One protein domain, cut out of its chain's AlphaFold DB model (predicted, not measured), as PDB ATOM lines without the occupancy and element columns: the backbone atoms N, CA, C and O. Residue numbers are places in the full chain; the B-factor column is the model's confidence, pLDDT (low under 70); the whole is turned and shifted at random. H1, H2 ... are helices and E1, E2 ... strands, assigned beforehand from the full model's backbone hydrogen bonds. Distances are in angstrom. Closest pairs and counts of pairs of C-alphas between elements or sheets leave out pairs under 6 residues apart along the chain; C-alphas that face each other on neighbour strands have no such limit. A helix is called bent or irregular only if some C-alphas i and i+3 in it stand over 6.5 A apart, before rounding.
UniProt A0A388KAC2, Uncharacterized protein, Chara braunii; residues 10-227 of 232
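Overview. This is residues 10 to 227 of the 232 residues of an uncharacterized protein of Chara braunii (UniProt A0A388KAC2). Two sheets partly face to face make a small sandwich, the twisted E3 E4 E6 E5 and the two-stranded E1 E2; H1 and H2 run side by side beyond the small sheet, away from the large one. Between E4 and E5 the chain makes a wide, loose detour through H5, H6 and H7, of which residues 139 to 151, 153 to 160 and 189 to 206 stick out. The printed part has 218 residues, with seven named helices and six named strands in the order H1 E1 H2 H3 E2 H4 E3 E4 H5 H6 H7 E5 E6; both sheets are antiparallel. The class is mixed, though under half of the residues are in named elements; the whole is compact, with a radius of gyration of the C-alphas of 19.5 A and spans of 56 by 49 by 38 A.

Arrangement. Start at the large sheet: E3, residues 112 to 117, and E4, residues 128 to 133, form a hairpin, with N 129 and O 116 2.8 A apart, within hydrogen-bond range. E6, residues 221 to 226, is antiparallel to E4, with N 224 and O 130 at 3.0 A, and forms a hairpin with the edge strand E5, residues 212 to 217, where N 215 and O 223 are 3.1 A apart. Facing this sheet, with best planes 10 degrees apart, are the antiparallel E1, residues 29 to 34, and E2, residues 100 to 105, with N 31 and O 103 at 2.8 A. H3, residues 70 to 74, is on the large sheet over E3, at a height of 8.1 A; H4, residues 107 to 110, only grazes it. H1, residues 10 to 22, and H2, residues 53 to 64, are not on the large sheet; they touch at a shallow tilt of 13 degrees, the same way, and their closest C-alphas, of Arg 13 and Asp 54, are 5.4 A apart. H5, residues 155 to 170, and H6, residues 177 to 189, are close but not clearly touching, with the C-alphas of Trp 168 and Gly 184 8.0 A apart; H7, residues 199 to 206, stands free. H2, H3 and H5 have every O i to N i+4 pair within hydrogen-bond range, H1 and H6 7 of 9 each and H7 3 of 4; H4 is too short for one.

Along the chain. Find C-alpha 112 at (119.317, 34.360, 42.204), where E3 begins, and C-alpha 226 at (130.132, 34.529, 31.304), where E6 ends. H5 begins at (143.396, 57.862, 14.821) and runs 22.3 A; H6 runs 19.4 A and H1 18.5 A, the last irregular, with C-alphas 17 and 20 7.1 A apart.

Size, cuts and confidence. Look for the farthest C-alphas, of Asp 91 and Gln 137, 56.4 A apart. The printed part has no cut; the links E1 to H2, H3 to E2 and E4 to H5 are long. The mean pLDDT of the printed part is 72.8, and 81 residues are under 70, among them residues 167 to 227.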
ATOM      1  N   ARG A  10     151.659  39.103  42.529       90.19
ATOM      2  CA  ARG A  10     152.014  40.431  43.055       90.19
ATOM      3  C   ARG A  10     151.071  41.476  42.486       90.19
ATOM      4  O   ARG A  10     150.496  42.242  43.250       90.19
ATOM      5  N   GLU A  11     150.856  41.446  41.177       91.38
ATOM      6  CA  GLU A  11     149.915  42.353  40.522       91.38
ATOM      7  C   GLU A  11     148.476  42.118  40.984       91.38
ATOM      8  O   GLU A  11     147.744  43.077  41.228       91.38
ATOM      9  N   ARG A  12     148.078  40.854  41.177       94.50
ATOM     10  CA  ARG A  12     146.756  40.511  41.709       94.50
ATOM     11  C   ARG A  12     146.524  41.083  43.096       94.50
ATOM     12  O   ARG A  12     145.431  41.555  43.383       94.50
ATOM     13  N   ARG A  13     147.542  41.051  43.959       93.38
ATOM     14  CA  ARG A  13     147.448  41.640  45.296       93.38
ATOM     15  C   ARG A  13     147.174  43.137  45.214       93.38
ATOM     16  O   ARG A  13     146.198  43.583  45.801       93.38
ATOM     17  N   SER A  14     147.983  43.870  44.451       89.62
ATOM     18  CA  SER A  14     147.798  45.315  44.271       89.62
ATOM     19  C   SER A  14     146.431  45.640  43.663       89.62
ATOM     20  O   SER A  14     145.743  46.537  44.136       89.62
ATOM     21  N   PHE A  15     145.976  44.848  42.688       92.06
ATOM     22  CA  PHE A  15     144.630  44.972  42.130       92.06
ATOM     23  C   PHE A  15     143.533  44.804  43.196       92.06
ATOM     24  O   PHE A  15     142.610  45.613  43.262       92.06
ATOM     25  N   LEU A  16     143.624  43.776  44.047       92.75
ATOM     26  CA  LEU A  16     142.629  43.508  45.095       92.75
ATOM     27  C   LEU A  16     142.658  44.539  46.234       92.75
ATOM     28  O   LEU A  16     141.622  44.782  46.848       92.75
ATOM     29  N   GLU A  17     143.808  45.156  46.505       92.94
ATOM     30  CA  GLU A  17     143.934  46.274  47.452       92.94
ATOM     31  C   GLU A  17     143.234  47.543  46.936       92.94
ATOM     32  O   GLU A  17     142.613  48.264  47.717       92.94
ATOM     33  N   GLU A  18     143.279  47.797  45.625       90.94
ATOM     34  CA  GLU A  18     142.629  48.950  44.982       90.94
ATOM     35  C   GLU A  18     141.142  48.720  44.670       90.94
ATOM     36  O   GLU A  18     140.372  49.678  44.553       90.94
ATOM     37  N   LEU A  19     140.714  47.458  44.566       87.44
ATOM     38  CA  LEU A  19     139.352  47.071  44.190       87.44
ATOM     39  C   LEU A  19     138.242  47.814  44.971       87.44
ATOM     40  O   LEU A  19     137.288  48.266  44.329       87.44
ATOM     41  N   PRO A  20     138.337  48.033  46.303       89.19
ATOM     42  CA  PRO A  20     137.314  48.762  47.051       89.19
ATOM     43  C   PRO A  20     137.100  50.210  46.597       89.19
ATOM     44  O   PRO A  20     135.993  50.723  46.747       89.19
ATOM     45  N   ALA A  21     138.129  50.860  46.044       83.44
ATOM     46  CA  ALA A  21     138.048  52.232  45.547       83.44
ATOM     47  C   ALA A  21     137.426  52.317  44.142       83.44
ATOM     48  O   ALA A  21     136.920  53.369  43.754       83.44
ATOM     49  N   VAL A  22     137.462  51.219  43.381       82.94
ATOM     50  CA  VAL A  22     136.960  51.158  41.999       82.94
ATOM     51  C   VAL A  22     135.524  50.636  41.944       82.94
ATOM     52  O   VAL A  22     134.735  51.080  41.110       82.94
ATOM     53  N   VAL A  23     135.165  49.698  42.826       81.00
ATOM     54  CA  VAL A  23     133.824  49.104  42.836       81.00
ATOM     55  C   VAL A  23     132.824  50.071  43.485       81.00
ATOM     56  O   VAL A  23     132.926  50.328  44.691       81.00
ATOM     57  N   PRO A  24     131.809  50.557  42.742       81.75
ATOM     58  CA  PRO A  24     130.865  51.551  43.244       81.75
ATOM     59  C   PRO A  24     130.115  51.018  44.459       81.75
ATOM     60  O   PRO A  24     129.735  49.847  44.483       81.75
ATOM     61  N   VAL A  25     129.894  51.867  45.463       86.06
ATOM     62  CA  VAL A  25     129.032  51.536  46.603       86.06
ATOM     63  C   VAL A  25     127.592  51.467  46.102       86.06
ATOM     64  O   VAL A  25     127.066  52.452  45.590       86.06
ATOM     65  N   ALA A  26     126.988  50.288  46.202       84.94
ATOM     66  CA  ALA A  26     125.629  50.016  45.761       84.94
ATOM     67  C   ALA A  26     125.028  48.913  46.637       84.94
ATOM     68  O   ALA A  26     125.730  47.957  46.970       84.94
ATOM     69  N   ASP A  27     123.740  49.043  46.958       86.44
ATOM     70  CA  ASP A  27     123.004  48.060  47.766       86.44
ATOM     71  C   ASP A  27     122.799  46.742  47.011       86.44
ATOM     72  O   ASP A  27     122.807  45.667  47.603       86.44
ATOM     73  N   ASN A  28     122.656  46.830  45.685       88.38
ATOM     74  CA  ASN A  28     122.491  45.691  44.789       88.38
ATOM     75  C   ASN A  28     123.681  45.640  43.839       88.38
ATOM     76  O   ASN A  28     123.883  46.553  43.033       88.38
ATOM     77  N   LEU A  29     124.473  44.576  43.929       88.06
ATOM     78  CA  LEU A  29     125.705  44.457  43.165       88.06
ATOM     79  C   LEU A  29     125.904  43.021  42.700       88.06
ATOM     80  O   LEU A  29     125.753  42.087  43.478       88.06
ATOM     81  N   ILE A  30     126.287  42.872  41.435       91.06
ATOM     82  CA  ILE A  30     126.808  41.621  40.884       91.06
ATOM     83  C   ILE A  30     128.224  41.907  40.397       91.06
ATOM     84  O   ILE A  30     128.416  42.791  39.552       91.06
ATOM     85  N   LEU A  31     129.207  41.182  40.923       91.75
ATOM     86  CA  LEU A  31     130.560  41.110  40.381       91.75
ATOM     87  C   LEU A  31     130.741  39.740  39.740       91.75
ATOM     88  O   LEU A  31     130.397  38.735  40.350       91.75
ATOM     89  N   VAL A  32     131.266  39.696  38.524       92.88
ATOM     90  CA  VAL A  32     131.472  38.436  37.809       92.88
ATOM     91  C   VAL A  32     132.799  38.438  37.070       92.88
ATOM     92  O   VAL A  32     133.178  39.460  36.500       92.88
ATOM     93  N   GLY A  33     133.477  37.299  37.064       90.12
ATOM     94  CA  GLY A  33     134.595  37.024  36.170       90.12
ATOM     95  C   GLY A  33     135.709  36.241  36.847       90.12
ATOM     96  O   GLY A  33     135.494  35.656  37.909       90.12
ATOM     97  N   ASP A  34     136.883  36.239  36.227       94.69
ATOM     98  CA  ASP A  34     138.064  35.511  36.691       94.69
ATOM     99  C   ASP A  34     138.810  36.331  37.752       94.69
ATOM    100  O   ASP A  34     139.399  37.378  37.472       94.69
ATOM    101  N   PHE A  35     138.795  35.861  38.997       95.75
ATOM    102  CA  PHE A  35     139.509  36.497  40.103       95.75
ATOM    103  C   PHE A  35     140.937  35.964  40.268       95.75
ATOM    104  O   PHE A  35     141.660  36.437  41.148       95.75
ATOM    105  N   ASN A  36     141.352  34.981  39.459       96.19
ATOM    106  CA  ASN A  36     142.659  34.327  39.494       96.19
ATOM    107  C   ASN A  36     143.091  33.873  40.905       96.19
ATOM    108  O   ASN A  36     144.280  33.727  41.206       96.19
ATOM    109  N   THR A  37     142.128  33.644  41.802       95.75
ATOM    110  CA  THR A  37     142.370  33.326  43.209       95.75
ATOM    111  C   THR A  37     141.471  32.195  43.685       95.75
ATOM    112  O   THR A  37     140.320  32.075  43.282       95.75
ATOM    113  N   VAL A  38     142.018  31.359  44.564       97.12
ATOM    114  CA  VAL A  38     141.336  30.198  45.142       97.12
ATOM    115  C   VAL A  38     140.890  30.573  46.553       97.12
ATOM    116  O   VAL A  38     141.731  30.714  47.444       97.12
ATOM    117  N   LEU A  39     139.580  30.733  46.770       96.31
ATOM    118  CA  LEU A  39     139.030  31.159  48.065       96.31
ATOM    119  C   LEU A  39     139.143  30.072  49.143       96.31
ATOM    120  O   LEU A  39     139.480  30.365  50.292       96.31
ATOM    121  N   THR A  40     138.885  28.813  48.792       96.19
ATOM    122  CA  THR A  40     138.931  27.677  49.726       96.19
ATOM    123  C   THR A  40     139.803  26.554  49.163       96.19
ATOM    124  O   THR A  40     139.281  25.645  48.521       96.19
ATOM    125  N   PRO A  41     141.131  26.585  49.377       96.31
ATOM    126  CA  PRO A  41     142.012  25.510  48.922       96.31
ATOM    127  C   PRO A  41     141.589  24.142  49.474       96.31
ATOM    128  O   PRO A  41     141.089  24.044  50.594       96.31
ATOM    129  N   GLY A  42     141.773  23.088  48.685       94.81
ATOM    130  CA  GLY A  42     141.290  21.732  48.968       94.81
ATOM    131  C   GLY A  42     139.857  21.475  48.503       94.81
ATOM    132  O   GLY A  42     139.469  20.325  48.321       94.81
ATOM    133  N   LEU A  43     139.086  22.541  48.277       96.00
ATOM    134  CA  LEU A  43     137.747  22.475  47.704       96.00
ATOM    135  C   LEU A  43     137.703  23.180  46.344       96.00
ATOM    136  O   LEU A  43     137.363  22.570  45.341       96.00
ATOM    137  N   ASP A  44     138.152  24.432  46.294       96.75
ATOM    138  CA  ASP A  44     138.285  25.246  45.081       96.75
ATOM    139  C   ASP A  44     139.586  24.933  44.305       96.75
ATOM    140  O   ASP A  44     139.847  25.495  43.243       96.75
ATOM    141  N   SER A  45     140.427  24.036  44.829       95.62
ATOM    142  CA  SER A  45     141.614  23.472  44.174       95.62
ATOM    143  C   SER A  45     141.870  22.054  44.679       95.62
ATOM    144  O   SER A  45     141.524  21.743  45.813       95.62
ATOM    145  N   GLN A  46     142.550  21.216  43.889       92.69
ATOM    146  CA  GLN A  46     142.937  19.861  44.329       92.69
ATOM    147  C   GLN A  46     143.860  19.861  45.553       92.69
ATOM    148  O   GLN A  46     143.810  18.951  46.375       92.69
ATOM    149  N   GLU A  47     144.736  20.859  45.650       88.75
ATOM    150  CA  GLU A  47     145.702  20.962  46.737       88.75
ATOM    151  C   GLU A  47     145.044  21.565  47.980       88.75
ATOM    152  O   GLU A  47     144.493  22.669  47.920       88.75
ATOM    153  N   VAL A  48     145.138  20.852  49.105       92.88
ATOM    154  CA  VAL A  48     144.823  21.384  50.433       92.88
ATOM    155  C   VAL A  48     146.013  22.222  50.890       92.88
ATOM    156  O   VAL A  48     147.083  21.692  51.177       92.88
ATOM    157  N   ALA A  49     145.823  23.535  50.958       92.44
ATOM    158  CA  ALA A  49     146.863  24.484  51.332       92.44
ATOM    159  C   ALA A  49     146.288  25.617  52.201       92.44
ATOM    160  O   ALA A  49     145.075  25.847  52.205       92.44
ATOM    161  N   PRO A  50     147.127  26.368  52.930       95.00
ATOM    162  CA  PRO A  50     146.684  27.589  53.589       95.00
ATOM    163  C   PRO A  50     146.124  28.603  52.584       95.00
ATOM    164  O   PRO A  50     146.607  28.714  51.451       95.00
ATOM    165  N   ARG A  51     145.135  29.397  53.014       93.69
ATOM    166  CA  ARG A  51     144.645  30.530  52.218       93.69
ATOM    167  C   ARG A  51     145.778  31.516  51.957       93.69
ATOM    168  O   ARG A  51     146.512  31.903  52.866       93.69
ATOM    169  N   LYS A  52     145.891  31.941  50.704       94.75
ATOM    170  CA  LYS A  52     146.859  32.949  50.277       94.75
ATOM    171  C   LYS A  52     146.356  34.362  50.608       94.75
ATOM    172  O   LYS A  52     145.182  34.581  50.920       94.75
ATOM    173  N   THR A  53     147.263  35.337  50.568       95.44
ATOM    174  CA  THR A  53     146.959  36.741  50.897       95.44
ATOM    175  C   THR A  53     145.893  37.342  49.982       95.44
ATOM    176  O   THR A  53     145.014  38.042  50.461       95.44
ATOM    177  N   ASP A  54     145.945  37.045  48.685       94.94
ATOM    178  CA  ASP A  54     144.951  37.460  47.687       94.94
ATOM    179  C   ASP A  54     143.550  36.926  48.020       94.94
ATOM    180  O   ASP A  54     142.597  37.700  48.066       94.94
ATOM    181  N   ALA A  55     143.434  35.644  48.377       96.81
ATOM    182  CA  ALA A  55     142.168  35.064  48.826       96.81
ATOM    183  C   ALA A  55     141.634  35.747  50.099       96.81
ATOM    184  O   ALA A  55     140.431  35.947  50.246       96.81
ATOM    185  N   THR A  56     142.529  36.141  51.012       97.62
ATOM    186  CA  THR A  56     142.160  36.855  52.247       97.62
ATOM    187  C   THR A  56     141.681  38.280  51.959       97.62
ATOM    188  O   THR A  56     140.678  38.710  52.522       97.62
ATOM    189  N   LEU A  57     142.357  39.003  51.059       97.62
ATOM    190  CA  LEU A  57     141.940  40.339  50.620       97.62
ATOM    191  C   LEU A  57     140.561  40.298  49.960       97.62
ATOM    192  O   LEU A  57     139.689  41.084  50.327       97.62
ATOM    193  N   LEU A  58     140.345  39.347  49.046       97.94
ATOM    194  CA  LEU A  58     139.052  39.175  48.393       97.94
ATOM    195  C   LEU A  58     137.957  38.812  49.405       97.94
ATOM    196  O   LEU A  58     136.901  39.436  49.395       97.94
ATOM    197  N   ALA A  59     138.214  37.876  50.324       98.00
ATOM    198  CA  ALA A  59     137.249  37.500  51.359       98.00
ATOM    199  C   ALA A  59     136.888  38.674  52.291       98.00
ATOM    200  O   ALA A  59     135.718  38.858  52.625       98.00
ATOM    201  N   ASN A  60     137.864  39.503  52.673       98.12
ATOM    202  CA  ASN A  60     137.614  40.704  53.472       98.12
ATOM    203  C   ASN A  60     136.774  41.725  52.701       98.12
ATOM    204  O   ASN A  60     135.818  42.275  53.247       98.12
ATOM    205  N   PHE A  61     137.098  41.958  51.427       97.19
ATOM    206  CA  PHE A  61     136.301  42.821  50.563       97.19
ATOM    207  C   PHE A  61     134.864  42.307  50.436       97.19
ATOM    208  O   PHE A  61     133.919  43.081  50.586       97.19
ATOM    209  N   MET A  62     134.689  40.998  50.240       98.00
ATOM    210  CA  MET A  62     133.373  40.371  50.187       98.00
ATOM    211  C   MET A  62     132.584  40.596  51.474       98.00
ATOM    212  O   MET A  62     131.442  41.042  51.411       98.00
ATOM    213  N   ALA A  63     133.204  40.373  52.635       97.62
ATOM    214  CA  ALA A  63     132.568  40.586  53.931       97.62
ATOM    215  C   ALA A  63     132.140  42.050  54.135       97.62
ATOM    216  O   ALA A  63     130.997  42.311  54.499       97.62
ATOM    217  N   VAL A  64     133.020  43.012  53.834       96.44
ATOM    218  CA  VAL A  64     132.722  44.452  53.957       96.44
ATOM    219  C   VAL A  64     131.582  44.878  53.030       96.44
ATOM    220  O   VAL A  64     130.790  45.750  53.378       96.44
ATOM    221  N   ARG A  65     131.488  44.273  51.843       94.62
ATOM    222  CA  ARG A  65     130.489  44.619  50.823       94.62
ATOM    223  C   ARG A  65     129.256  43.718  50.838       94.62
ATOM    224  O   ARG A  65     128.413  43.872  49.961       94.62
ATOM    225  N   SER A  66     129.148  42.807  51.809       96.69
ATOM    226  CA  SER A  66     128.083  41.795  51.884       96.69
ATOM    227  C   SER A  66     127.912  41.000  50.580       96.69
ATOM    228  O   SER A  66     126.800  40.661  50.184       96.69
ATOM    229  N   LEU A  67     129.024  40.733  49.890       97.56
ATOM    230  CA  LEU A  67     129.047  39.925  48.678       97.56
ATOM    231  C   LEU A  67     129.074  38.443  49.046       97.56
ATOM    232  O   LEU A  67     129.938  37.986  49.796       97.56
ATOM    233  N   VAL A  68     128.157  37.695  48.452       97.81
ATOM    234  CA  VAL A  68     128.012  36.253  48.608       97.81
ATOM    235  C   VAL A  68     128.596  35.561  47.382       97.81
ATOM    236  O   VAL A  68     128.258  35.914  46.255       97.81
ATOM    237  N   ASP A  69     129.458  34.565  47.598       97.75
ATOM    238  CA  ASP A  69     129.867  33.621  46.551       97.75
ATOM    239  C   ASP A  69     128.674  32.725  46.213       97.75
ATOM    240  O   ASP A  69     128.289  31.851  47.004       97.75
ATOM    241  N   THR A  70     128.052  32.989  45.064       97.44
ATOM    242  CA  THR A  70     126.777  32.367  44.709       97.44
ATOM    243  C   THR A  70     126.929  30.867  44.505       97.44
ATOM    244  O   THR A  70     126.147  30.091  45.056       97.44
ATOM    245  N   PHE A  71     127.978  30.450  43.789       97.06
ATOM    246  CA  PHE A  71     128.247  29.045  43.511       97.06
ATOM    247  C   PHE A  71     128.475  28.267  44.805       97.06
ATOM    248  O   PHE A  71     127.838  27.241  45.032       97.06
ATOM    249  N   ARG A  72     129.339  28.773  45.693       95.44
ATOM    250  CA  ARG A  72     129.647  28.089  46.957       95.44
ATOM    251  C   ARG A  72     128.420  27.947  47.854       95.44
ATOM    252  O   ARG A  72     128.305  26.947  48.556       95.44
ATOM    253  N   THR A  73     127.537  28.939  47.843       96.31
ATOM    254  CA  THR A  73     126.345  28.938  48.694       96.31
ATOM    255  C   THR A  73     125.282  27.965  48.186       96.31
ATOM    256  O   THR A  73     124.651  27.291  48.996       96.31
ATOM    257  N   MET A  74     125.119  27.846  46.865       96.25
ATOM    258  CA  MET A  74     124.148  26.933  46.244       96.25
ATOM    259  C   MET A  74     124.654  25.483  46.179       96.25
ATOM    260  O   MET A  74     123.864  24.555  46.326       96.25
ATOM    261  N   HIS A  75     125.968  25.284  46.032       95.81
ATOM    262  CA  HIS A  75     126.600  23.973  45.838       95.81
ATOM    263  C   HIS A  75     127.604  23.672  46.953       95.81
ATOM    264  O   HIS A  75     128.834  23.727  46.796       95.81
ATOM    265  N   LEU A  76     127.065  23.388  48.139       93.31
ATOM    266  CA  LEU A  76     127.861  23.086  49.325       93.31
ATOM    267  C   LEU A  76     128.711  21.829  49.099       93.31
ATOM    268  O   LEU A  76     128.197  20.744  48.854       93.31
ATOM    269  N   GLY A  77     130.032  21.970  49.217       92.25
ATOM    270  CA  GLY A  77     130.967  20.850  49.085       92.25
ATOM    271  C   GLY A  77     131.301  20.442  47.649       92.25
ATOM    272  O   GLY A  77     132.183  19.606  47.462       92.25
ATOM    273  N   GLU A  78     130.696  21.059  46.632       95.56
ATOM    274  CA  GLU A  78     131.112  20.819  45.251       95.56
ATOM    275  C   GLU A  78     132.375  21.621  44.908       95.56
ATOM    276  O   GLU A  78     132.455  22.811  45.237       95.56
ATOM    277  N   PRO A  79     133.380  21.026  44.237       94.56
ATOM    278  CA  PRO A  79     134.607  21.753  43.918       94.56
ATOM    279  C   PRO A  79     134.401  22.911  42.940       94.56
ATOM    280  O   PRO A  79     135.011  23.968  43.068       94.56
ATOM    281  N   GLY A  80     133.526  22.688  41.960       94.25
ATOM    282  CA  GLY A  80     133.148  23.656  40.945       94.25
ATOM    283  C   GLY A  80     134.293  24.288  40.159       94.25
ATOM    284  O   GLY A  80     134.338  25.503  40.009       94.25
ATOM    285  N   TYR A  81     135.243  23.476  39.699       95.31
ATOM    286  CA  TYR A  81     136.408  23.966  38.969       95.31
ATOM    287  C   TYR A  81     136.030  24.632  37.644       95.31
ATOM    288  O   TYR A  81     135.428  24.009  36.771       95.31
ATOM    289  N   THR A  82     136.494  25.863  37.474       94.56
ATOM    290  CA  THR A  82     136.265  26.663  36.272       94.56
ATOM    291  C   THR A  82     137.499  26.735  35.392       94.56
ATOM    292  O   THR A  82     137.350  26.995  34.218       94.56
ATOM    293  N   TRP A  83     138.692  26.431  35.905       94.44
ATOM    294  CA  TRP A  83     139.940  26.427  35.148       94.44
ATOM    295  C   TRP A  83     140.648  25.071  35.207       94.44
ATOM    296  O   TRP A  83     140.751  24.455  36.278       94.44
ATOM    297  N   PHE A  84     141.185  24.637  34.067       90.56
ATOM    298  CA  PHE A  84     141.851  23.353  33.872       90.56
ATOM    299  C   PHE A  84     143.169  23.534  33.120       90.56
ATOM    300  O   PHE A  84     143.194  23.879  31.945       90.56
ATOM    301  N   SER A  85     144.282  23.219  33.775       86.81
ATOM    302  CA  SER A  85     145.602  23.270  33.151       86.81
ATOM    303  C   SER A  85     145.701  22.342  31.937       86.81
ATOM    304  O   SER A  85     145.446  21.140  32.041       86.81
ATOM    305  N   SER A  86     146.192  22.873  30.817       78.62
ATOM    306  CA  SER A  86     146.588  22.084  29.643       78.62
ATOM    307  C   SER A  86     147.892  21.305  29.862       78.62
ATOM    308  O   SER A  86     148.186  20.360  29.130       78.62
ATOM    309  N   HIS A  87     148.674  21.661  30.887       69.38
ATOM    310  CA  HIS A  87     149.907  20.959  31.234       69.38
ATOM    311  C   HIS A  87     149.590  19.659  31.978       69.38
ATOM    312  O   HIS A  87     149.277  19.678  33.170       69.38
ATOM    313  N   THR A  88     149.715  18.539  31.271       59.72
ATOM    314  CA  THR A  88     149.852  17.189  31.835       59.72
ATOM    315  C   THR A  88     151.332  16.844  31.974       59.72
ATOM    316  O   THR A  88     152.051  16.797  30.976       59.72
ATOM    317  N   THR A  89     151.792  16.551  33.187       59.25
ATOM    318  CA  THR A  89     153.046  15.817  33.404       59.25
ATOM    319  C   THR A  89     152.729  14.350  33.672       59.25
ATOM    320  O   THR A  89     151.678  14.031  34.218       59.25
ATOM    321  N   ALA A  90     153.630  13.443  33.278       60.47
ATOM    322  CA  ALA A  90     153.416  11.995  33.388       60.47
ATOM    323  C   ALA A  90     153.114  11.518  34.826       60.47
ATOM    324  O   ALA A  90     152.423  10.518  34.999       60.47
ATOM    325  N   ASP A  91     153.571  12.270  35.833       66.19
ATOM    326  CA  ASP A  91     153.493  11.890  37.247       66.19
ATOM    327  C   ASP A  91     152.407  12.631  38.050       66.19
ATOM    328  O   ASP A  91     152.160  12.290  39.209       66.19
ATOM    329  N   HIS A  92     151.731  13.634  37.471       65.00
ATOM    330  CA  HIS A  92     150.746  14.440  38.198       65.00
ATOM    331  C   HIS A  92     149.491  14.742  37.381       65.00
ATOM    332  O   HIS A  92     149.541  15.088  36.203       65.00
ATOM    333  N   GLN A  93     148.340  14.661  38.052       75.38
ATOM    334  CA  GLN A  93     147.075  15.102  37.479       75.38
ATOM    335  C   GLN A  93     147.144  16.605  37.185       75.38
ATOM    336  O   GLN A  93     147.575  17.379  38.042       75.38
ATOM    337  N   SER A  94     146.684  17.012  35.999       84.12
ATOM    338  CA  SER A  94     146.639  18.423  35.615       84.12
ATOM    339  C   SER A  94     145.925  19.261  36.680       84.12
ATOM    340  O   SER A  94     144.816  18.891  37.092       84.12
ATOM    341  N   PRO A  95     146.527  20.383  37.115       89.94
ATOM    342  CA  PRO A  95     145.902  21.284  38.066       89.94
ATOM    343  C   PRO A  95     144.524  21.751  37.594       89.94
ATOM    344  O   PRO A  95     144.367  22.177  36.451       89.94
ATOM    345  N   LYS A  96     143.545  21.730  38.497       93.81
ATOM    346  CA  LYS A  96     142.216  22.329  38.300       93.81
ATOM    347  C   LYS A  96     141.840  23.224  39.474       93.81
ATOM    348  O   LYS A  96     142.186  22.924  40.624       93.81
ATOM    349  N   ARG A  97     141.194  24.352  39.176       95.69
ATOM    350  CA  ARG A  97     140.881  25.413  40.145       95.69
ATOM    351  C   ARG A  97     139.545  26.073  39.825       95.69
ATOM    352  O   ARG A  97     139.158  26.139  38.668       95.69
ATOM    353  N   ARG A  98     138.848  26.574  40.841       97.12
ATOM    354  CA  ARG A  98     137.703  27.478  40.691       97.12
ATOM    355  C   ARG A  98     138.211  28.908  40.831       97.12
ATOM    356  O   ARG A  98     138.580  29.310  41.932       97.12
ATOM    357  N   LEU A  99     138.311  29.609  39.706       96.56
ATOM    358  CA  LEU A  99     138.864  30.965  39.617       96.56
ATOM    359  C   LEU A  99     137.800  31.993  39.225       96.56
ATOM    360  O   LEU A  99     137.899  33.157  39.617       96.56
ATOM    361  N   ASP A 100     136.760  31.550  38.518       96.25
ATOM    362  CA  ASP A 100     135.644  32.383  38.096       96.25
ATOM    363  C   ASP A 100     134.570  32.390  39.173       96.25
ATOM    364  O   ASP A 100     134.100  31.341  39.629       96.25
ATOM    365  N   LEU A 101     134.188  33.592  39.590       96.62
ATOM    366  CA  LEU A 101     133.211  33.797  40.647       96.62
ATOM    367  C   LEU A 101     132.078  34.674  40.133       96.62
ATOM    368  O   LEU A 101     132.305  35.666  39.442       96.62
ATOM    369  N   ILE A 102     130.862  34.336  40.552       96.56
ATOM    370  CA  ILE A 102     129.723  35.246  40.542       96.56
ATOM    371  C   ILE A 102     129.486  35.626  42.001       96.56
ATOM    372  O   ILE A 102     129.171  34.782  42.837       96.56
ATOM    373  N   LEU A 103     129.704  36.897  42.318       97.62
ATOM    374  CA  LEU A 103     129.497  37.462  43.641       97.62
ATOM    375  C   LEU A 103     128.276  38.375  43.600       97.62
ATOM    376  O   LEU A 103     128.227  39.285  42.771       97.62
ATOM    377  N   ALA A 104     127.313  38.163  44.492       96.56
ATOM    378  CA  ALA A 104     126.074  38.940  44.524       96.56
ATOM    379  C   ALA A 104     125.815  39.547  45.909       96.56
ATOM    380  O   ALA A 104     126.146  38.939  46.924       96.56
ATOM    381  N   ALA A 105     125.220  40.739  45.949       95.56
ATOM    382  CA  ALA A 105     124.782  41.416  47.169       95.56
ATOM    383  C   ALA A 105     123.370  41.999  47.007       95.56
ATOM    384  O   ALA A 105     122.962  42.369  45.898       95.56
ATOM    385  N   GLY A 106     122.652  42.097  48.128       93.88
ATOM    386  CA  GLY A 106     121.306  42.668  48.203       93.88
ATOM    387  C   GLY A 106     120.277  41.885  47.391       93.88
ATOM    388  O   GLY A 106     120.365  40.667  47.257       93.88
ATOM    389  N   ALA A 107     119.345  42.600  46.764       90.31
ATOM    390  CA  ALA A 107     118.275  42.013  45.965       90.31
ATOM    391  C   ALA A 107     118.788  41.192  44.771       90.31
ATOM    392  O   ALA A 107     118.067  40.342  44.264       90.31
ATOM    393  N   ALA A 108     120.023  41.421  44.308       89.25
ATOM    394  CA  ALA A 108     120.622  40.581  43.274       89.25
ATOM    395  C   ALA A 108     120.916  39.163  43.784       89.25
ATOM    396  O   ALA A 108     120.754  38.204  43.037       89.25
ATOM    397  N   TRP A 109     121.327  39.029  45.048       94.56
ATOM    398  CA  TRP A 109     121.470  37.729  45.693       94.56
ATOM    399  C   TRP A 109     120.101  37.084  45.925       94.56
ATOM    400  O   TRP A 109     119.901  35.939  45.535       94.56
ATOM    401  N   ASP A 110     119.136  37.842  46.450       93.19
ATOM    402  CA  ASP A 110     117.780  37.332  46.715       93.19
ATOM    403  C   ASP A 110     117.044  36.890  45.436       93.19
ATOM    404  O   ASP A 110     116.188  36.005  45.468       93.19
ATOM    405  N   ALA A 111     117.370  37.509  44.299       90.00
ATOM    406  CA  ALA A 111     116.813  37.181  42.993       90.00
ATOM    407  C   ALA A 111     117.473  35.967  42.326       90.00
ATOM    408  O   ALA A 111     116.941  35.479  41.327       90.00
ATOM    409  N   LEU A 112     118.624  35.493  42.809       92.25
ATOM    410  CA  LEU A 112     119.317  34.360  42.204       92.25
ATOM    411  C   LEU A 112     118.459  33.096  42.328       92.25
ATOM    412  O   LEU A 112     118.047  32.710  43.420       92.25
ATOM    413  N   THR A 113     118.213  32.422  41.209       92.88
ATOM    414  CA  THR A 113     117.477  31.150  41.190       92.88
ATOM    415  C   THR A 113     118.380  29.955  40.940       92.88
ATOM    416  O   THR A 113     118.067  28.854  41.377       92.88
ATOM    417  N   GLU A 114     119.479  30.161  40.220       94.12
ATOM    418  CA  GLU A 114     120.352  29.091  39.752       94.12
ATOM    419  C   GLU A 114     121.746  29.644  39.466       94.12
ATOM    420  O   GLU A 114     121.894  30.787  39.025       94.12
ATOM    421  N   VAL A 115     122.762  28.820  39.707       94.19
ATOM    422  CA  VAL A 115     124.145  29.073  39.312       94.19
ATOM    423  C   VAL A 115     124.783  27.742  38.948       94.19
ATOM    424  O   VAL A 115     124.718  26.810  39.741       94.19
ATOM    425  N   GLU A 116     125.394  27.629  37.777       92.19
ATOM    426  CA  GLU A 116     125.971  26.370  37.299       92.19
ATOM    427  C   GLU A 116     127.287  26.605  36.561       92.19
ATOM    428  O   GLU A 116     127.608  27.722  36.158       92.19
ATOM    429  N   GLN A 117     128.064  25.538  36.384       89.44
ATOM    430  CA  GLN A 117     129.153  25.531  35.411       89.44
ATOM    431  C   GLN A 117     128.697  24.820  34.152       89.44
ATOM    432  O   GLN A 117     128.182  23.703  34.211       89.44
ATOM    433  N   VAL A 118     128.997  25.416  33.009       83.44
ATOM    434  CA  VAL A 118     128.747  24.801  31.711       83.44
ATOM    435  C   VAL A 118     130.016  24.103  31.243       83.44
ATOM    436  O   VAL A 118     131.120  24.645  31.312       83.44
ATOM    437  N   ILE A 119     129.873  22.865  30.771       79.00
ATOM    438  CA  ILE A 119     130.985  22.154  30.142       79.00
ATOM    439  C   ILE A 119     131.243  22.799  28.781       79.00
ATOM    440  O   ILE A 119     130.398  22.738  27.893       79.00
ATOM    441  N   GLU A 120     132.434  23.362  28.620       72.75
ATOM    442  CA  GLU A 120     132.945  23.887  27.359       72.75
ATOM    443  C   GLU A 120     134.246  23.153  27.018       72.75
ATOM    444  O   GLU A 120     135.080  22.912  27.892       72.75
ATOM    445  N   SER A 121     134.397  22.738  25.761       69.25
ATOM    446  CA  SER A 121     135.544  21.949  25.297       69.25
ATOM    447  C   SER A 121     136.607  22.781  24.584       69.25
ATOM    448  O   SER A 121     137.710  22.292  24.358       69.25
ATOM    449  N   MET A 122     136.281  24.017  24.201       71.25
ATOM    450  CA  MET A 122     137.160  24.868  23.392       71.25
ATOM    451  C   MET A 122     138.073  25.788  24.215       71.25
ATOM    452  O   MET A 122     138.908  26.484  23.636       71.25
ATOM    453  N   SER A 123     137.931  25.799  25.541       77.88
ATOM    454  CA  SER A 123     138.723  26.616  26.463       77.88
ATOM    455  C   SER A 123     139.199  25.782  27.655       77.88
ATOM    456  O   SER A 123     138.567  24.803  28.045       77.88
ATOM    457  N   ASP A 124     140.329  26.184  28.233       81.62
ATOM    458  CA  ASP A 124     140.774  25.752  29.558       81.62
ATOM    459  C   ASP A 124     139.865  26.278  30.679       81.62
ATOM    460  O   ASP A 124     139.938  25.790  31.809       81.62
ATOM    461  N   TYR A 125     138.978  27.221  30.352       86.62
ATOM    462  CA  TYR A 125     137.924  27.716  31.214       86.62
ATOM    463  C   TYR A 125     136.559  27.085  30.913       86.62
ATOM    464  O   TYR A 125     136.164  26.885  29.764       86.62
ATOM    465  N   ARG A 126     135.802  26.827  31.978       88.62
ATOM    466  CA  ARG A 126     134.384  26.475  31.950       88.62
ATOM    467  C   ARG A 126     133.559  27.683  32.382       88.62
ATOM    468  O   ARG A 126     133.777  28.171  33.493       88.62
ATOM    469  N   PRO A 127     132.615  28.150  31.548       85.69
ATOM    470  CA  PRO A 127     131.718  29.240  31.903       85.69
ATOM    471  C   PRO A 127     130.953  28.957  33.192       85.69
ATOM    472  O   PRO A 127     130.519  27.827  33.431       85.69
ATOM    473  N   VAL A 128     130.744  30.004  33.990       86.62
ATOM    474  CA  VAL A 128     129.799  29.985  35.109       86.62
ATOM    475  C   VAL A 128     128.585  30.801  34.697       86.62
ATOM    476  O   VAL A 128     128.709  31.972  34.333       86.62
ATOM    477  N   THR A 129     127.415  30.182  34.748       88.50
ATOM    478  CA  THR A 129     126.138  30.815  34.429       88.50
ATOM    479  C   THR A 129     125.369  31.092  35.707       88.50
ATOM    480  O   THR A 129     125.467  30.350  36.681       88.50
ATOM    481  N   ALA A 130     124.595  32.174  35.713       88.00
ATOM    482  CA  ALA A 130     123.631  32.448  36.768       88.00
ATOM    483  C   ALA A 130     122.315  32.946  36.176       88.00
ATOM    484  O   ALA A 130     122.307  33.767  35.251       88.00
ATOM    485  N   SER A 131     121.215  32.466  36.748       88.88
ATOM    486  CA  SER A 131     119.859  32.880  36.401       88.88
ATOM    487  C   SER A 131     119.264  33.688  37.545       88.88
ATOM    488  O   SER A 131     119.350  33.297  38.713       88.88
ATOM    489  N   PHE A 132     118.644  34.814  37.202       86.44
ATOM    490  CA  PHE A 132     118.006  35.707  38.164       86.44
ATOM    491  C   PHE A 132     116.527  35.866  37.829       86.44
ATOM    492  O   PHE A 132     116.157  36.111  36.674       86.44
ATOM    493  N   ARG A 133     115.679  35.778  38.855       86.81
ATOM    494  CA  ARG A 133     114.270  36.143  38.761       86.81
ATOM    495  C   ARG A 133     114.149  37.650  38.842       86.81
ATOM    496  O   ARG A 133     114.368  38.265  39.883       86.81
ATOM    497  N   LEU A 134     113.760  38.236  37.728       79.88
ATOM    498  CA  LEU A 134     113.512  39.655  37.650       79.88
ATOM    499  C   LEU A 134     112.067  39.985  38.030       79.88
ATOM    500  O   LEU A 134     111.166  39.166  37.860       79.88
ATOM    501  N   ALA A 135     111.843  41.194  38.547       76.19
ATOM    502  CA  ALA A 135     110.491  41.693  38.763       76.19
ATOM    503  C   ALA A 135     109.758  41.852  37.419       76.19
ATOM    504  O   ALA A 135     110.363  42.266  36.428       76.19
ATOM    505  N   ASP A 136     108.446  41.602  37.409       70.38
ATOM    506  CA  ASP A 136     107.608  41.612  36.196       70.38
ATOM    507  C   ASP A 136     107.628  42.951  35.430       70.38
ATOM    508  O   ASP A 136     107.307  43.004  34.244       70.38
ATOM    509  N   GLN A 137     108.024  44.043  36.091       63.53
ATOM    510  CA  GLN A 137     108.127  45.382  35.511       63.53
ATOM    511  C   GLN A 137     109.513  45.991  35.746       63.53
ATOM    512  O   GLN A 137     109.666  46.961  36.490       63.53
ATOM    513  N   LEU A 138     110.550  45.450  35.097       62.72
ATOM    514  CA  LEU A 138     111.831  46.155  35.052       62.72
ATOM    515  C   LEU A 138     111.716  47.423  34.210       62.72
ATOM    516  O   LEU A 138     111.649  47.380  32.980       62.72
ATOM    517  N   LEU A 139     111.823  48.569  34.871       60.16
ATOM    518  CA  LEU A 139     112.226  49.791  34.197       60.16
ATOM    519  C   LEU A 139     113.724  49.685  33.917       60.16
ATOM    520  O   LEU A 139     114.554  49.778  34.822       60.16
ATOM    521  N   ARG A 140     114.077  49.455  32.649       60.03
ATOM    522  CA  ARG A 140     115.470  49.533  32.209       60.03
ATOM    523  C   ARG A 140     115.975  50.942  32.526       60.03
ATOM    524  O   ARG A 140     115.473  51.919  31.975       60.03
ATOM    525  N   GLY A 141     116.953  51.039  33.424       61.50
ATOM    526  CA  GLY A 141     117.625  52.305  33.704       61.50
ATOM    527  C   GLY A 141     118.336  52.852  32.457       61.50
ATOM    528  O   GLY A 141     118.499  52.125  31.471       61.50
ATOM    529  N   PRO A 142     118.790  54.114  32.474       57.59
ATOM    530  CA  PRO A 142     119.657  54.641  31.426       57.59
ATOM    531  C   PRO A 142     120.923  53.779  31.405       57.59
ATOM    532  O   PRO A 142     121.745  53.869  32.312       57.59
ATOM    533  N   GLY A 143     121.023  52.849  30.451       52.03
ATOM    534  CA  GLY A 143     122.077  51.836  30.432       52.03
ATOM    535  C   GLY A 143     123.458  52.467  30.624       52.03
ATOM    536  O   GLY A 143     123.782  53.466  29.987       52.03
ATOM    537  N   THR A 144     124.269  51.900  31.516       48.84
ATOM    538  CA  THR A 144     125.622  52.409  31.793       48.84
ATOM    539  C   THR A 144     126.622  52.033  30.704       48.84
ATOM    540  O   THR A 144     127.705  52.614  30.644       48.84
ATOM    541  N   TYR A 145     126.270  51.092  29.819       51.16
ATOM    542  CA  TYR A 145     127.069  50.807  28.639       51.16
ATOM    543  C   TYR A 145     126.889  51.930  27.621       51.16
ATOM    544  O   TYR A 145     125.933  51.970  26.846       51.16
ATOM    545  N   ARG A 146     127.846  52.848  27.632       52.19
ATOM    546  CA  ARG A 146     128.049  53.820  26.572       52.19
ATOM    547  C   ARG A 146     129.379  53.466  25.932       52.19
ATOM    548  O   ARG A 146     130.419  53.638  26.566       52.19
ATOM    549  N   LEU A 147     129.348  52.956  24.697       58.41
ATOM    550  CA  LEU A 147     130.554  52.885  23.874       58.41
ATOM    551  C   LEU A 147     131.210  54.266  23.940       58.41
ATOM    552  O   LEU A 147     130.545  55.268  23.660       58.41
ATOM    553  N   ASN A 148     132.467  54.336  24.383       63.34
ATOM    554  CA  ASN A 148     133.168  55.609  24.438       63.34
ATOM    555  C   ASN A 148     133.419  56.076  23.001       63.34
ATOM    556  O   ASN A 148     134.411  55.712  22.377       63.34
ATOM    557  N   THR A 149     132.497  56.872  22.466       76.25
ATOM    558  CA  THR A 149     132.547  57.344  21.083       76.25
ATOM    559  C   THR A 149     133.743  58.253  20.815       76.25
ATOM    560  O   THR A 149     134.087  58.445  19.656       76.25
ATOM    561  N   GLU A 150     134.411  58.782  21.848       72.25
ATOM    562  CA  GLU A 150     135.673  59.509  21.667       72.25
ATOM    563  C   GLU A 150     136.809  58.579  21.223       72.25
ATOM    564  O   GLU A 150     137.664  58.999  20.450       72.25
ATOM    565  N   MET A 151     136.785  57.294  21.600       69.19
ATOM    566  CA  MET A 151     137.763  56.316  21.099       69.19
ATOM    567  C   MET A 151     137.612  56.058  19.599       69.19
ATOM    568  O   MET A 151     138.598  55.767  18.934       69.19
ATOM    569  N   LEU A 152     136.403  56.222  19.047       74.44
ATOM    570  CA  LEU A 152     136.164  56.137  17.600       74.44
ATOM    571  C   LEU A 152     136.726  57.344  16.835       74.44
ATOM    572  O   LEU A 152     136.656  57.369  15.611       74.44
ATOM    573  N   LYS A 153     137.237  58.360  17.539       81.00
ATOM    574  CA  LYS A 153     137.884  59.534  16.946       81.00
ATOM    575  C   LYS A 153     139.403  59.507  17.095       81.00
ATOM    576  O   LYS A 153     140.059  60.334  16.473       81.00
ATOM    577  N   ASP A 154     139.958  58.607  17.912       81.06
ATOM    578  CA  ASP A 154     141.406  58.470  18.074       81.06
ATOM    579  C   ASP A 154     141.992  57.764  16.838       81.06
ATOM    580  O   ASP A 154     141.705  56.580  16.619       81.06
ATOM    581  N   PRO A 155     142.823  58.447  16.028       84.81
ATOM    582  CA  PRO A 155     143.396  57.862  14.821       84.81
ATOM    583  C   PRO A 155     144.230  56.611  15.102       84.81
ATOM    584  O   PRO A 155     144.254  55.708  14.272       84.81
ATOM    585  N   ASN A 156     144.864  56.517  16.277       76.50
ATOM    586  CA  ASN A 156     145.665  55.352  16.646       76.50
ATOM    587  C   ASN A 156     144.782  54.126  16.893       76.50
ATOM    588  O   ASN A 156     145.147  53.017  16.515       76.50
ATOM    589  N   ILE A 157     143.612  54.321  17.511       71.31
ATOM    590  CA  ILE A 157     142.642  53.244  17.740       71.31
ATOM    591  C   ILE A 157     142.030  52.803  16.414       71.31
ATOM    592  O   ILE A 157     141.946  51.605  16.158       71.31
ATOM    593  N   LEU A 158     141.646  53.746  15.552       79.00
ATOM    594  CA  LEU A 158     141.101  53.431  14.231       79.00
ATOM    595  C   LEU A 158     142.106  52.659  13.372       79.00
ATOM    596  O   LEU A 158     141.762  51.610  12.830       79.00
ATOM    597  N   GLN A 159     143.351  53.134  13.315       79.25
ATOM    598  CA  GLN A 159     144.432  52.456  12.608       79.25
ATOM    599  C   GLN A 159     144.672  51.056  13.182       79.25
ATOM    600  O   GLN A 159     144.791  50.093  12.430       79.25
ATOM    601  N   TRP A 160     144.693  50.916  14.510       78.75
ATOM    602  CA  TRP A 160     144.865  49.618  15.155       78.75
ATOM    603  C   TRP A 160     143.732  48.642  14.807       78.75
ATOM    604  O   TRP A 160     144.011  47.497  14.452       78.75
ATOM    605  N   VAL A 161     142.470  49.084  14.857       76.88
ATOM    606  CA  VAL A 161     141.309  48.260  14.473       76.88
ATOM    607  C   VAL A 161     141.397  47.856  13.002       76.88
ATOM    608  O   VAL A 161     141.157  46.695  12.674       76.88
ATOM    609  N   GLU A 162     141.764  48.779  12.113       81.62
ATOM    610  CA  GLU A 162     141.898  48.510  10.683       81.62
ATOM    611  C   GLU A 162     143.033  47.522  10.380       81.62
ATOM    612  O   GLU A 162     142.833  46.552   9.646       81.62
ATOM    613  N   GLU A 163     144.212  47.713  10.975       78.19
ATOM    614  CA  GLU A 163     145.338  46.783  10.863       78.19
ATOM    615  C   GLU A 163     144.965  45.391  11.380       78.19
ATOM    616  O   GLU A 163     145.253  44.384  10.726       78.19
ATOM    617  N   HIS A 164     144.288  45.331  12.529       70.44
ATOM    618  CA  HIS A 164     143.819  44.083  13.116       70.44
ATOM    619  C   HIS A 164     142.818  43.382  12.191       70.44
ATOM    620  O   HIS A 164     142.985  42.202  11.883       70.44
ATOM    621  N   TRP A 165     141.834  44.118  11.671       75.50
ATOM    622  CA  TRP A 165     140.828  43.608  10.741       75.50
ATOM    623  C   TRP A 165     141.436  43.112   9.424       75.50
ATOM    624  O   TRP A 165     141.053  42.065   8.900       75.50
ATOM    625  N   ASN A 166     142.421  43.828   8.882       76.38
ATOM    626  CA  ASN A 166     143.130  43.428   7.669       76.38
ATOM    627  C   ASN A 166     143.964  42.166   7.886       76.38
ATOM    628  O   ASN A 166     143.905  41.243   7.071       76.38
ATOM    629  N   SER A 167     144.679  42.095   9.010       66.06
ATOM    630  CA  SER A 167     145.401  40.890   9.411       66.06
ATOM    631  C   SER A 167     144.453  39.701   9.578       66.06
ATOM    632  O   SER A 167     144.785  38.593   9.165       66.06
ATOM    633  N   TRP A 168     143.264  39.933  10.137       64.00
ATOM    634  CA  TRP A 168     142.217  38.922  10.287       64.00
ATOM    635  C   TRP A 168     141.660  38.431   8.950       64.00
ATOM    636  O   TRP A 168     141.485  37.230   8.759       64.00
ATOM    637  N   ARG A 169     141.401  39.325   7.990       65.44
ATOM    638  CA  ARG A 169     140.930  38.931   6.650       65.44
ATOM    639  C   ARG A 169     141.951  38.084   5.893       65.44
ATOM    640  O   ARG A 169     141.557  37.166   5.179       65.44
ATOM    641  N   GLY A 170     143.241  38.367   6.065       64.81
ATOM    642  CA  GLY A 170     144.326  37.632   5.413       64.81
ATOM    643  C   GLY A 170     144.599  36.235   5.983       64.81
ATOM    644  O   GLY A 170     145.280  35.451   5.330       64.81
ATOM    645  N   ALA A 171     144.074  35.905   7.169       63.47
ATOM    646  CA  ALA A 171     144.384  34.657   7.872       63.47
ATOM    647  C   ALA A 171     143.633  33.410   7.354       63.47
ATOM    648  O   ALA A 171     143.973  32.305   7.765       63.47
ATOM    649  N   GLY A 172     142.666  33.566   6.434       52.00
ATOM    650  CA  GLY A 172     141.915  32.459   5.822       52.00
ATOM    651  C   GLY A 172     140.904  31.812   6.780       52.00
ATOM    652  O   GLY A 172     141.268  31.214   7.786       52.00
ATOM    653  N   TRP A 173     139.610  31.931   6.476       57.34
ATOM    654  CA  TRP A 173     138.531  31.510   7.378       57.34
ATOM    655  C   TRP A 173     138.042  30.080   7.107       57.34
ATOM    656  O   TRP A 173     137.849  29.698   5.954       57.34
ATOM    657  N   SER A 174     137.743  29.341   8.184       49.41
ATOM    658  CA  SER A 174     136.744  28.263   8.206       49.41
ATOM    659  C   SER A 174     135.633  28.632   9.208       49.41
ATOM    660  O   SER A 174     135.900  29.250  10.237       49.41
ATOM    661  N   GLU A 175     134.377  28.316   8.881       47.19
ATOM    662  CA  GLU A 175     133.141  28.868   9.484       47.19
ATOM    663  C   GLU A 175     132.836  28.455  10.941       47.19
ATOM    664  O   GLU A 175     131.757  28.739  11.460       47.19
ATOM    665  N   VAL A 176     133.746  27.784  11.645       44.78
ATOM    666  CA  VAL A 176     133.437  27.265  12.985       44.78
ATOM    667  C   VAL A 176     133.668  28.356  14.033       44.78
ATOM    668  O   VAL A 176     134.805  28.726  14.317       44.78
ATOM    669  N   ALA A 177     132.586  28.844  14.650       41.34
ATOM    670  CA  ALA A 177     132.571  29.925  15.647       41.34
ATOM    671  C   ALA A 177     133.579  29.763  16.811       41.34
ATOM    672  O   ALA A 177     134.035  30.754  17.371       41.34
ATOM    673  N   GLY A 178     133.996  28.536  17.147       40.62
ATOM    674  CA  GLY A 178     135.042  28.285  18.149       40.62
ATOM    675  C   GLY A 178     136.450  28.735  17.723       40.62
ATOM    676  O   GLY A 178     137.279  29.064  18.567       40.62
ATOM    677  N   HIS A 179     136.725  28.812  16.418       42.06
ATOM    678  CA  HIS A 179     138.010  29.272  15.886       42.06
ATOM    679  C   HIS A 179     138.131  30.808  15.910       42.06
ATOM    680  O   HIS A 179     139.236  31.336  16.010       42.06
ATOM    681  N   TRP A 180     137.001  31.529  15.900       43.75
ATOM    682  CA  TRP A 180     136.937  32.996  15.979       43.75
ATOM    683  C   TRP A 180     137.571  33.533  17.268       43.75
ATOM    684  O   TRP A 180     138.425  34.420  17.221       43.75
ATOM    685  N   LEU A 181     137.226  32.934  18.414       43.47
ATOM    686  CA  LEU A 181     137.774  33.325  19.715       43.47
ATOM    687  C   LEU A 181     139.277  33.002  19.802       43.47
ATOM    688  O   LEU A 181     140.078  33.821  20.255       43.47
ATOM    689  N   LEU A 182     139.673  31.826  19.303       40.56
ATOM    690  CA  LEU A 182     141.047  31.325  19.369       40.56
ATOM    691  C   LEU A 182     142.015  32.128  18.484       40.56
ATOM    692  O   LEU A 182     143.124  32.454  18.911       40.56
ATOM    693  N   THR A 183     141.616  32.452  17.251       42.06
ATOM    694  CA  THR A 183     142.439  33.240  16.321       42.06
ATOM    695  C   THR A 183     142.541  34.692  16.770       42.06
ATOM    696  O   THR A 183     143.631  35.265  16.713       42.06
ATOM    697  N   GLY A 184     141.454  35.263  17.297       39.03
ATOM    698  CA  GLY A 184     141.472  36.608  17.864       39.03
ATOM    699  C   GLY A 184     142.415  36.743  19.054       39.03
ATOM    700  O   GLY A 184     143.245  37.652  19.082       39.03
ATOM    701  N   CYS A 185     142.382  35.783  19.983       41.81
ATOM    702  CA  CYS A 185     143.290  35.771  21.129       41.81
ATOM    703  C   CYS A 185     144.763  35.595  20.709       41.81
ATOM    704  O   CYS A 185     145.629  36.306  21.214       41.81
ATOM    705  N   LYS A 186     145.065  34.727  19.729       36.59
ATOM    706  CA  LYS A 186     146.439  34.532  19.209       36.59
ATOM    707  C   LYS A 186     146.999  35.773  18.501       36.59
ATOM    708  O   LYS A 186     148.177  36.100  18.656       36.59
ATOM    709  N   ALA A 187     146.164  36.495  17.755       38.41
ATOM    710  CA  ALA A 187     146.557  37.754  17.122       38.41
ATOM    711  C   ALA A 187     146.877  38.847  18.163       38.41
ATOM    712  O   ALA A 187     147.784  39.649  17.949       38.41
ATOM    713  N   LEU A 188     146.181  38.851  19.305       39.44
ATOM    714  CA  LEU A 188     146.424  39.784  20.410       39.44
ATOM    715  C   LEU A 188     147.668  39.420  21.241       39.44
ATOM    716  O   LEU A 188     148.410  40.316  21.633       39.44
ATOM    717  N   ALA A 189     147.938  38.129  21.455       38.78
ATOM    718  CA  ALA A 189     149.082  37.647  22.242       38.78
ATOM    719  C   ALA A 189     150.447  37.789  21.533       38.78
ATOM    720  O   ALA A 189     151.487  37.861  22.180       38.78
ATOM    721  N   SER A 190     150.467  37.852  20.198       36.09
ATOM    722  CA  SER A 190     151.708  37.860  19.398       36.09
ATOM    723  C   SER A 190     152.397  39.227  19.247       36.09
ATOM    724  O   SER A 190     153.487  39.293  18.677       36.09
ATOM    725  N   ARG A 191     151.817  40.325  19.757       41.34
ATOM    726  CA  ARG A 191     152.449  41.660  19.739       41.34
ATOM    727  C   ARG A 191     152.826  42.104  21.159       41.34
ATOM    728  O   ARG A 191     151.971  42.558  21.915       41.34
ATOM    729  N   GLU A 192     154.118  42.034  21.497       39.47
ATOM    730  CA  GLU A 192     154.697  42.690  22.684       39.47
ATOM    731  C   GLU A 192     154.415  44.208  22.642       39.47
ATOM    732  O   GLU A 192     155.013  44.950  21.860       39.47
ATOM    733  N   TRP A 193     153.523  44.697  23.506       40.00
ATOM    734  CA  TRP A 193     153.266  46.128  23.679       40.00
ATOM    735  C   TRP A 193     154.317  46.758  24.603       40.00
ATOM    736  O   TRP A 193     154.188  46.732  25.827       40.00
ATOM    737  N   ARG A 194     155.362  47.364  24.026       33.53
ATOM    738  CA  ARG A 194     156.317  48.221  24.754       33.53
ATOM    739  C   ARG A 194     156.022  49.697  24.466       33.53
ATOM    740  O   ARG A 194     156.496  50.245  23.479       33.53
ATOM    741  N   GLY A 195     155.251  50.354  25.334       32.19
ATOM    742  CA  GLY A 195     155.023  51.804  25.272       32.19
ATOM    743  C   GLY A 195     154.324  52.328  26.526       32.19
ATOM    744  O   GLY A 195     153.161  52.032  26.750       32.19
ATOM    745  N   THR A 196     155.032  53.099  27.351       32.56
ATOM    746  CA  THR A 196     154.774  53.367  28.783       32.56
ATOM    747  C   THR A 196     153.666  54.382  29.130       32.56
ATOM    748  O   THR A 196     153.511  54.715  30.300       32.56
ATOM    749  N   GLY A 197     152.861  54.860  28.175       30.12
ATOM    750  CA  GLY A 197     151.853  55.914  28.426       30.12
ATOM    751  C   GLY A 197     150.388  55.468  28.363       30.12
ATOM    752  O   GLY A 197     149.596  55.815  29.235       30.12
ATOM    753  N   CYS A 198     150.021  54.656  27.365       28.50
ATOM    754  CA  CYS A 198     148.634  54.215  27.128       28.50
ATOM    755  C   CYS A 198     148.251  52.919  27.873       28.50
ATOM    756  O   CYS A 198     147.094  52.489  27.839       28.50
ATOM    757  N   VAL A 199     149.213  52.311  28.579       34.28
ATOM    758  CA  VAL A 199     149.085  51.004  29.248       34.28
ATOM    759  C   VAL A 199     148.003  51.017  30.324       34.28
ATOM    760  O   VAL A 199     147.297  50.035  30.489       34.28
ATOM    761  N   SER A 200     147.796  52.123  31.034       31.88
ATOM    762  CA  SER A 200     146.855  52.152  32.163       31.88
ATOM    763  C   SER A 200     145.381  52.273  31.750       31.88
ATOM    764  O   SER A 200     144.504  51.942  32.550       31.88
ATOM    765  N   ALA A 201     145.083  52.713  30.522       28.27
ATOM    766  CA  ALA A 201     143.719  52.842  29.997       28.27
ATOM    767  C   ALA A 201     143.320  51.649  29.111       28.27
ATOM    768  O   ALA A 201     142.214  51.131  29.254       28.27
ATOM    769  N   ALA A 202     144.236  51.148  28.273       28.33
ATOM    770  CA  ALA A 202     143.993  49.965  27.442       28.33
ATOM    771  C   ALA A 202     143.994  48.663  28.263       28.33
ATOM    772  O   ALA A 202     143.153  47.793  28.041       28.33
ATOM    773  N   ARG A 203     144.842  48.564  29.300       30.98
ATOM    774  CA  ARG A 203     144.769  47.464  30.275       30.98
ATOM    775  C   ARG A 203     143.444  47.501  31.038       30.98
ATOM    776  O   ARG A 203     142.847  46.458  31.235       30.98
ATOM    777  N   ARG A 204     142.908  48.692  31.346       30.50
ATOM    778  CA  ARG A 204     141.552  48.871  31.908       30.50
ATOM    779  C   ARG A 204     140.421  48.418  30.979       30.50
ATOM    780  O   ARG A 204     139.382  48.008  31.479       30.50
ATOM    781  N   TRP A 205     140.627  48.454  29.663       31.69
ATOM    782  CA  TRP A 205     139.650  48.000  28.667       31.69
ATOM    783  C   TRP A 205     139.594  46.472  28.541       31.69
ATOM    784  O   TRP A 205     138.503  45.909  28.498       31.69
ATOM    785  N   LEU A 206     140.744  45.786  28.577       32.59
ATOM    786  CA  LEU A 206     140.775  44.315  28.620       32.59
ATOM    787  C   LEU A 206     140.265  43.742  29.957       32.59
ATOM    788  O   LEU A 206     139.771  42.621  29.983       32.59
ATOM    789  N   LEU A 207     140.302  44.525  31.044       34.53
ATOM    790  CA  LEU A 207     139.763  44.150  32.363       34.53
ATOM    791  C   LEU A 207     138.220  44.142  32.437       34.53
ATOM    792  O   LEU A 207     137.668  43.741  33.459       34.53
ATOM    793  N   ALA A 208     137.520  44.570  31.378       34.06
ATOM    794  CA  ALA A 208     136.055  44.636  31.327       34.06
ATOM    795  C   ALA A 208     135.422  43.771  30.217       34.06
ATOM    796  O   ALA A 208     134.196  43.693  30.137       34.06
ATOM    797  N   GLY A 209     136.232  43.131  29.368       28.27
ATOM    798  CA  GLY A 209     135.829  42.601  28.060       28.27
ATOM    799  C   GLY A 209     135.414  41.129  27.993       28.27
ATOM    800  O   GLY A 209     135.624  40.511  26.956       28.27
ATOM    801  N   GLY A 210     134.835  40.558  29.051       33.53
ATOM    802  CA  GLY A 210     134.019  39.352  28.887       33.53
ATOM    803  C   GLY A 210     132.637  39.763  28.380       33.53
ATOM    804  O   GLY A 210     131.969  40.568  29.035       33.53
ATOM    805  N   GLU A 211     132.199  39.258  27.225       32.72
ATOM    806  CA  GLU A 211     130.800  39.405  26.818       32.72
ATOM    807  C   GLU A 211     129.926  38.645  27.822       32.72
ATOM    808  O   GLU A 211     129.895  37.417  27.835       32.72
ATOM    809  N   ALA A 212     129.214  39.379  28.680       33.25
ATOM    810  CA  ALA A 212     128.059  38.835  29.373       33.25
ATOM    811  C   ALA A 212     126.901  38.812  28.369       33.25
ATOM    812  O   ALA A 212     126.264  39.841  28.125       33.25
ATOM    813  N   LEU A 213     126.639  37.657  27.759       30.14
ATOM    814  CA  LEU A 213     125.444  37.481  26.938       30.14
ATOM    815  C   LEU A 213     124.258  37.284  27.883       30.14
ATOM    816  O   LEU A 213     124.008  36.193  28.391       30.14
ATOM    817  N   ALA A 214     123.543  38.376  28.155       31.02
ATOM    818  CA  ALA A 214     122.251  38.326  28.822       31.02
ATOM    819  C   ALA A 214     121.195  37.890  27.800       31.02
ATOM    820  O   ALA A 214     120.776  38.685  26.955       31.02
ATOM    821  N   THR A 215     120.768  36.631  27.869       29.50
ATOM    822  CA  THR A 215     119.694  36.126  27.004       29.50
ATOM    823  C   THR A 215     118.392  36.145  27.796       29.50
ATOM    824  O   THR A 215     118.323  35.593  28.892       29.50
ATOM    825  N   VAL A 216     117.360  36.804  27.259       28.59
ATOM    826  CA  VAL A 216     116.000  36.770  27.817       28.59
ATOM    827  C   VAL A 216     115.210  35.740  27.020       28.59
ATOM    828  O   VAL A 216     114.820  36.011  25.884       28.59
ATOM    829  N   SER A 217     114.997  34.549  27.577       28.30
ATOM    830  CA  SER A 217     114.031  33.596  27.023       28.30
ATOM    831  C   SER A 217     112.653  33.880  27.631       28.30
ATOM    832  O   SER A 217     112.534  34.308  28.778       28.30
ATOM    833  N   GLY A 218     111.600  33.766  26.815       31.45
ATOM    834  CA  GLY A 218     110.250  34.235  27.138       31.45
ATOM    835  C   GLY A 218     109.741  33.765  28.505       31.45
ATOM    836  O   GLY A 218     109.490  32.580  28.695       31.45
ATOM    837  N   GLY A 219     109.559  34.732  29.412       31.95
ATOM    838  CA  GLY A 219     109.059  34.543  30.776       31.95
ATOM    839  C   GLY A 219     110.063  34.970  31.853       31.95
ATOM    840  O   GLY A 219     110.604  34.114  32.533       31.95
ATOM    841  N   ALA A 220     110.304  36.282  32.003       38.66
ATOM    842  CA  ALA A 220     110.954  36.955  33.151       38.66
ATOM    843  C   ALA A 220     112.279  36.383  33.727       38.66
ATOM    844  O   ALA A 220     112.723  36.832  34.788       38.66
ATOM    845  N   LEU A 221     112.942  35.445  33.047       33.03
ATOM    846  CA  LEU A 221     114.228  34.880  33.445       33.03
ATOM    847  C   LEU A 221     115.339  35.512  32.599       33.03
ATOM    848  O   LEU A 221     115.262  35.525  31.368       33.03
ATOM    849  N   VAL A 222     116.369  36.045  33.256       42.62
ATOM    850  CA  VAL A 222     117.592  36.493  32.578       42.62
ATOM    851  C   VAL A 222     118.723  35.575  32.982       42.62
ATOM    852  O   VAL A 222     119.070  35.496  34.161       42.62
ATOM    853  N   THR A 223     119.292  34.906  31.986       34.41
ATOM    854  CA  THR A 223     120.502  34.103  32.142       34.41
ATOM    855  C   THR A 223     121.688  34.946  31.705       34.41
ATOM    856  O   THR A 223     121.715  35.455  30.581       34.41
ATOM    857  N   CYS A 224     122.659  35.105  32.599       38.56
ATOM    858  CA  CYS A 224     123.947  35.708  32.288       38.56
ATOM    859  C   CYS A 224     124.947  34.578  32.002       38.56
ATOM    860  O   CYS A 224     125.281  33.827  32.917       38.56
ATOM    861  N   ASP A 225     125.405  34.460  30.751       33.22
ATOM    862  CA  ASP A 225     126.523  33.584  30.363       33.22
ATOM    863  C   ASP A 225     127.831  34.382  30.429       33.22
ATOM    864  O   ASP A 225     127.924  35.451  29.818       33.22
ATOM    865  N   TRP A 226     128.816  33.902  31.198       39.06
ATOM    866  CA  TRP A 226     130.132  34.529  31.304       39.06
ATOM    867  C   TRP A 226     131.227  33.592  30.805       39.06
ATOM    868  O   TRP A 226     131.501  32.551  31.402       39.06
ATOM    869  N   ARG A 227     131.888  33.999  29.720       40.97
ATOM    870  CA  ARG A 227     132.996  33.261  29.107       40.97
ATOM    871  C   ARG A 227     134.308  33.961  29.442       40.97
ATOM    872  O   ARG A 227     134.550  35.073  28.974       40.97
TER     873      ARG A 227